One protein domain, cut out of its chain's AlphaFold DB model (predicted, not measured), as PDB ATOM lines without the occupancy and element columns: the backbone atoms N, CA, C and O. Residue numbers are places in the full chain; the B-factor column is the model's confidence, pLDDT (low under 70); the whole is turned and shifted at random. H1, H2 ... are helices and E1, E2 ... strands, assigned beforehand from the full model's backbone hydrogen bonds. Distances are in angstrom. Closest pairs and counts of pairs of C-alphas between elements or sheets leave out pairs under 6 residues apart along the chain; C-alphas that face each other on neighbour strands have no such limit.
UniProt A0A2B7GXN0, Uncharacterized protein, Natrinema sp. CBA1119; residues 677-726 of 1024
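Overview. This is residues 677 to 726 of the 1024 residues of an uncharacterized protein of Natrinema sp. CBA1119 (UniProt A0A2B7GXN0). A small three-stranded antiparallel sheet, E1 - E2 - E3, has helix H2 packed along its strands; H1 sits at the end of E2, and the tail after H2 leads away to short H3. The printed part has 50 residues, with named elements in the order E1 E2 H1 E3 H2 H3, mixed helices and strands. It is compact, radius of gyration of the C-alphas 10.2 A, spanning 28 by 22 by 15 A.

Along the chain. Find C-alpha 677 at (7.372, 12.187, -35.118), where E1, residues 677 to 679, begins. Then come E2, 684 to 687, 10.3 A; H1, 688 to 694, 9.9 A; E3, 700 to 702; H2, 705 to 712, 10.7 A; and H3, 723 to 726, ending at (1.344, 8.305, -29.261).

Arrangement. Hairpin E1 and E2 has N 677 and O 686 at 2.8 A; antiparallel E2 and E3 have N 685 and O 701 at 2.8 A. H2 lies over E2 and E3, height over the sheet 7.3 A; the closest C-alphas of E3 and H2 are those of Tyr 701 and Gly 707, 4.6 A apart. H1 only grazes the sheet with residues 688 to 691. H3 is only just apart from H2, 8.3 A. In H1 and H2 every O i to N i+4 pair is within hydrogen-bond range; H3 is too short for one.

Size, cuts and confidence. The printed part has no cut and no long link; 23 residues are under pLDDT 70, among them 693 to 698.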
ATOM      1  N   GLU A 677       7.297  12.878 -33.837       76.00
ATOM      2  CA  GLU A 677       7.372  12.187 -35.118       76.00
ATOM      3  C   GLU A 677       8.454  11.112 -35.068       76.00
ATOM      4  O   GLU A 677       9.502  11.303 -34.447       76.00
ATOM      5  N   TYR A 678       8.231   9.989 -35.743       67.25
ATOM      6  CA  TYR A 678       9.281   9.004 -35.953       67.25
ATOM      7  C   TYR A 678      10.112   9.371 -37.191       67.25
ATOM      8  O   TYR A 678       9.615   9.352 -38.317       67.25
ATOM      9  N   ASP A 679      11.390   9.714 -37.002       69.56
ATOM     10  CA  ASP A 679      12.316   9.978 -38.105       69.56
ATOM     11  C   ASP A 679      12.929   8.654 -38.580       69.56
ATOM     12  O   ASP A 679      13.897   8.141 -38.009       69.56
ATOM     13  N   HIS A 680      12.375   8.107 -39.665       61.16
ATOM     14  CA  HIS A 680      12.874   6.884 -40.302       61.16
ATOM     15  C   HIS A 680      14.336   6.994 -40.770       61.16
ATOM     16  O   HIS A 680      15.035   5.984 -40.824       61.16
ATOM     17  N   GLY A 681      14.815   8.196 -41.107       67.50
ATOM     18  CA  GLY A 681      16.189   8.418 -41.558       67.50
ATOM     19  C   GLY A 681      17.207   8.330 -40.423       67.50
ATOM     20  O   GLY A 681      18.337   7.889 -40.645       67.50
ATOM     21  N   GLN A 682      16.805   8.714 -39.210       65.31
ATOM     22  CA  GLN A 682      17.651   8.674 -38.011       65.31
ATOM     23  C   GLN A 682      17.314   7.515 -37.060       65.31
ATOM     24  O   GLN A 682      18.031   7.300 -36.084       65.31
ATOM     25  N   ASN A 683      16.277   6.732 -37.382       66.62
ATOM     26  CA  ASN A 683      15.798   5.573 -36.627       66.62
ATOM     27  C   ASN A 683      15.522   5.916 -35.150       66.62
ATOM     28  O   ASN A 683      16.021   5.252 -34.236       66.62
ATOM     29  N   GLY A 684      14.758   6.987 -34.930       73.62
ATOM     30  CA  GLY A 684      14.459   7.517 -33.603       73.62
ATOM     31  C   GLY A 684      13.282   8.492 -33.582       73.62
ATOM     32  O   GLY A 684      12.794   8.926 -34.625       73.62
ATOM     33  N   TYR A 685      12.817   8.828 -32.382       74.88
ATOM     34  CA  TYR A 685      11.717   9.763 -32.152       74.88
ATOM     35  C   TYR A 685      12.222  11.202 -32.077       74.88
ATOM     36  O   TYR A 685      13.269  11.471 -31.495       74.88
ATOM     37  N   VAL A 686      11.461  12.139 -32.631       80.69
ATOM     38  CA  VAL A 686      11.815  13.558 -32.699       80.69
ATOM     39  C   VAL A 686      10.629  14.388 -32.230       80.69
ATOM     40  O   VAL A 686       9.515  14.192 -32.700       80.69
ATOM     41  N   CYS A 687      10.849  15.335 -31.319       82.81
ATOM     42  CA  CYS A 687       9.792  16.269 -30.933       82.81
ATOM     43  C   CYS A 687       9.517  17.265 -32.068       82.81
ATOM     44  O   CYS A 687      10.436  17.956 -32.515       82.81
ATOM     45  N   GLN A 688       8.262  17.370 -32.516       76.75
ATOM     46  CA  GLN A 688       7.903  18.238 -33.639       76.75
ATOM     47  C   GLN A 688       8.028  19.723 -33.318       76.75
ATOM     48  O   GLN A 688       8.454  20.478 -34.186       76.75
ATOM     49  N   ALA A 689       7.743  20.145 -32.085       75.62
ATOM     50  CA  ALA A 689       7.966  21.528 -31.663       75.62
ATOM     51  C   ALA A 689       9.464  21.878 -31.727       75.62
ATOM     52  O   ALA A 689       9.865  22.814 -32.417       75.62
ATOM     53  N   CYS A 690      10.307  21.026 -31.129       76.31
ATOM     54  CA  CYS A 690      11.765  21.151 -31.178       76.31
ATOM     55  C   CYS A 690      12.286  21.121 -32.649       76.31
ATOM     56  O   CYS A 690      13.256  21.809 -32.977       76.31
ATOM     57  N   ARG A 691      11.625  20.381 -33.559       76.19
ATOM     58  CA  ARG A 691      11.941  20.298 -35.006       76.19
ATOM     59  C   ARG A 691      11.512  21.531 -35.795       76.19
ATOM     60  O   ARG A 691      12.279  21.990 -36.641       76.19
ATOM     61  N   ALA A 692      10.327  22.061 -35.515       71.12
ATOM     62  CA  ALA A 692       9.795  23.259 -36.152       71.12
ATOM     63  C   ALA A 692      10.624  24.502 -35.797       71.12
ATOM     64  O   ALA A 692      10.855  25.342 -36.661       71.12
ATOM     65  N   ASP A 693      11.126  24.584 -34.562       67.44
ATOM     66  CA  ASP A 693      11.868  25.752 -34.077       67.44
ATOM     67  C   ASP A 693      13.339  25.784 -34.517       67.44
ATOM     68  O   ASP A 693      13.914  26.860 -34.691       67.44
ATOM     69  N   THR A 694      13.979  24.621 -34.678       63.56
ATOM     70  CA  THR A 694      15.429  24.551 -34.952       63.56
ATOM     71  C   THR A 694      15.778  24.269 -36.413       63.56
ATOM     72  O   THR A 694      16.948  24.397 -36.776       63.56
ATOM     73  N   GLU A 695      14.801  23.871 -37.244       57.59
ATOM     74  CA  GLU A 695      14.902  23.457 -38.663       57.59
ATOM     75  C   GLU A 695      15.992  22.408 -39.000       57.59
ATOM     76  O   GLU A 695      16.016  21.883 -40.113       57.59
ATOM     77  N   THR A 696      16.885  22.052 -38.067       50.44
ATOM     78  CA  THR A 696      18.078  21.233 -38.325       50.44
ATOM     79  C   THR A 696      18.583  20.393 -37.141       50.44
ATOM     80  O   THR A 696      19.274  19.419 -37.414       50.44
ATOM     81  N   ASP A 697      18.211  20.668 -35.881       52.91
ATOM     82  CA  ASP A 697      18.782  19.992 -34.693       52.91
ATOM     83  C   ASP A 697      17.724  19.665 -33.614       52.91
ATOM     84  O   ASP A 697      17.901  19.951 -32.427       52.91
ATOM     85  N   ALA A 698      16.603  19.046 -33.986       60.47
ATOM     86  CA  ALA A 698      15.763  18.425 -32.966       60.47
ATOM     87  C   ALA A 698      16.477  17.189 -32.411       60.47
ATOM     88  O   ALA A 698      16.901  16.320 -33.174       60.47
ATOM     89  N   SER A 699      16.610  17.119 -31.086       70.75
ATOM     90  CA  SER A 699      17.138  15.950 -30.385       70.75
ATOM     91  C   SER A 699      16.440  14.691 -30.895       70.75
ATOM     92  O   SER A 699      15.227  14.550 -30.735       70.75
ATOM     93  N   VAL A 700      17.200  13.792 -31.519       75.69
ATOM     94  CA  VAL A 700      16.695  12.474 -31.899       75.69
ATOM     95  C   VAL A 700      16.861  11.552 -30.709       75.69
ATOM     96  O   VAL A 700      17.966  11.321 -30.211       75.69
ATOM     97  N   TYR A 701      15.736  11.049 -30.236       79.12
ATOM     98  CA  TYR A 701      15.657  10.100 -29.147       79.12
ATOM     99  C   TYR A 701      15.632   8.682 -29.718       79.12
ATOM    100  O   TYR A 701      15.096   8.439 -30.794       79.12
ATOM    101  N   GLU A 702      16.240   7.734 -29.012       76.75
ATOM    102  CA  GLU A 702      16.330   6.335 -29.447       76.75
ATOM    103  C   GLU A 702      14.949   5.729 -29.766       76.75
ATOM    104  O   GLU A 702      13.952   6.093 -29.142       76.75
ATOM    105  N   ARG A 703      14.887   4.761 -30.693       68.75
ATOM    106  CA  ARG A 703      13.706   3.911 -30.940       68.75
ATOM    107  C   ARG A 703      13.460   2.957 -29.759       68.75
ATOM    108  O   ARG A 703      13.604   1.744 -29.868       68.75
ATOM    109  N   SER A 704      13.119   3.519 -28.608       66.75
ATOM    110  CA  SER A 704      12.757   2.812 -27.382       66.75
ATOM    111  C   SER A 704      11.597   3.536 -26.697       66.75
ATOM    112  O   SER A 704      11.394   4.730 -26.925       66.75
ATOM    113  N   LYS A 705      10.852   2.849 -25.819       67.38
ATOM    114  CA  LYS A 705       9.788   3.466 -24.998       67.38
ATOM    115  C   LYS A 705      10.303   4.693 -24.238       67.38
ATOM    116  O   LYS A 705       9.669   5.742 -24.202       67.38
ATOM    117  N   GLN A 706      11.512   4.584 -23.687       73.00
ATOM    118  CA  GLN A 706      12.162   5.692 -22.994       73.00
ATOM    119  C   GLN A 706      12.501   6.848 -23.946       73.00
ATOM    120  O   GLN A 706      12.423   8.008 -23.547       73.00
ATOM    121  N   GLY A 707      12.884   6.556 -25.190       73.56
ATOM    122  CA  GLY A 707      13.104   7.573 -26.212       73.56
ATOM    123  C   GLY A 707      11.815   8.280 -26.636       73.56
ATOM    124  O   GLY A 707      11.814   9.505 -26.716       73.56
ATOM    125  N   LEU A 708      10.710   7.546 -26.795       75.19
ATOM    126  CA  LEU A 708       9.383   8.111 -27.074       75.19
ATOM    127  C   LEU A 708       8.940   9.079 -25.967       75.19
ATOM    128  O   LEU A 708       8.608  10.227 -26.248       75.19
ATOM    129  N   PHE A 709       9.013   8.661 -24.699       76.25
ATOM    130  CA  PHE A 709       8.650   9.528 -23.574       76.25
ATOM    131  C   PHE A 709       9.559  10.748 -23.437       76.25
ATOM    132  O   PHE A 709       9.083  11.837 -23.128       76.25
ATOM    133  N   LYS A 710      10.862  10.606 -23.707       77.44
ATOM    134  CA  LYS A 710      11.781  11.753 -23.731       77.44
ATOM    135  C   LYS A 710      11.464  12.725 -24.869       77.44
ATOM    136  O   LYS A 710      11.614  13.926 -24.674       77.44
ATOM    137  N   ALA A 711      11.027  12.222 -26.024       77.44
ATOM    138  CA  ALA A 711      10.598  13.056 -27.141       77.44
ATOM    139  C   ALA A 711       9.320  13.831 -26.801       77.44
ATOM    140  O   ALA A 711       9.267  15.038 -27.021       77.44
ATOM    141  N   ILE A 712       8.338  13.162 -26.192       76.06
ATOM    142  CA  ILE A 712       7.106  13.778 -25.683       76.06
ATOM    143  C   ILE A 712       7.445  14.892 -24.681       76.06
ATOM    144  O   ILE A 712       7.086  16.052 -24.887       76.06
ATOM    145  N   ASN A 713       8.248  14.554 -23.668       78.56
ATOM    146  CA  ASN A 713       8.658  15.461 -22.599       78.56
ATOM    147  C   ASN A 713       9.631  16.578 -23.056       78.56
ATOM    148  O   ASN A 713      10.041  17.381 -22.219       78.56
ATOM    149  N   CYS A 714      10.005  16.675 -24.350       80.44
ATOM    150  CA  CYS A 714      10.790  17.811 -24.888       80.44
ATOM    151  C   CYS A 714       9.996  19.120 -24.766       80.44
ATOM    152  O   CYS A 714      10.568  20.149 -24.413       80.44
ATOM    153  N   CYS A 715       8.694  19.089 -25.082       74.81
ATOM    154  CA  CYS A 715       7.845  20.286 -25.190       74.81
ATOM    155  C   CYS A 715       6.417  20.121 -24.655       74.81
ATOM    156  O   CYS A 715       5.691  21.109 -24.598       74.81
ATOM    157  N   HIS A 716       6.017  18.911 -24.269       72.38
ATOM    158  CA  HIS A 716       4.681  18.608 -23.761       72.38
ATOM    159  C   HIS A 716       4.794  17.762 -22.500       72.38
ATOM    160  O   HIS A 716       5.775  17.038 -22.341       72.38
ATOM    161  N   THR A 717       3.806  17.810 -21.610       70.06
ATOM    162  CA  THR A 717       3.673  16.730 -20.628       70.06
ATOM    163  C   THR A 717       2.875  15.598 -21.265       70.06
ATOM    164  O   THR A 717       1.972  15.813 -22.066       70.06
ATOM    165  N   ILE A 718       3.205  14.357 -20.939       65.44
ATOM    166  CA  ILE A 718       2.449  13.201 -21.441       65.44
ATOM    167  C   ILE A 718       0.986  13.175 -20.972       65.44
ATOM    168  O   ILE A 718       0.142  12.629 -21.668       65.44
ATOM    169  N   GLU A 719       0.671  13.830 -19.851       65.19
ATOM    170  CA  GLU A 719      -0.703  14.048 -19.377       65.19
ATOM    171  C   GLU A 719      -1.521  14.929 -20.340       65.19
ATOM    172  O   GLU A 719      -2.741  14.807 -20.406       65.19
ATOM    173  N   GLU A 720      -0.858  15.807 -21.102       66.50
ATOM    174  CA  GLU A 720      -1.487  16.659 -22.119       66.50
ATOM    175  C   GLU A 720      -1.721  15.920 -23.445       66.50
ATOM    176  O   GLU A 720      -2.347  16.473 -24.353       66.50
ATOM    177  N   ILE A 721      -1.217  14.688 -23.582       65.56
ATOM    178  CA  ILE A 721      -1.244  13.939 -24.835       65.56
ATOM    179  C   ILE A 721      -2.203  12.760 -24.727       65.56
ATOM    180  O   ILE A 721      -2.045  11.849 -23.918       65.56
ATOM    181  N   GLU A 722      -3.195  12.748 -25.616       69.12
ATOM    182  CA  GLU A 722      -4.054  11.585 -25.814       69.12
ATOM    183  C   GLU A 722      -3.195  10.363 -26.179       69.12
ATOM    184  O   GLU A 722      -2.395  10.435 -27.113       69.12
ATOM    185  N   ARG A 723      -3.399   9.217 -25.509       71.56
ATOM    186  CA  ARG A 723      -2.709   7.950 -25.837       71.56
ATOM    187  C   ARG A 723      -2.794   7.617 -27.329       71.56
ATOM    188  O   ARG A 723      -1.810   7.200 -27.923       71.56
ATOM    189  N   GLU A 724      -3.942   7.885 -27.944       69.56
ATOM    190  CA  GLU A 724      -4.181   7.715 -29.381       69.56
ATOM    191  C   GLU A 724      -3.157   8.451 -30.262       69.56
ATOM    192  O   GLU A 724      -2.816   7.987 -31.344       69.56
ATOM    193  N   ALA A 725      -2.644   9.600 -29.812       66.25
ATOM    194  CA  ALA A 725      -1.650  10.384 -30.546       66.25
ATOM    195  C   ALA A 725      -0.234   9.791 -30.471       66.25
ATOM    196  O   ALA A 725       0.618  10.141 -31.282       66.25
ATOM    197  N   VAL A 726       0.029   8.927 -29.490       65.00
ATOM    198  CA  VAL A 726       1.344   8.305 -29.261       65.00
ATOM    199  C   VAL A 726       1.329   6.801 -29.503       65.00
ATOM    200  O   VAL A 726       2.390   6.181 -29.428       65.00
TER     201      VAL A 726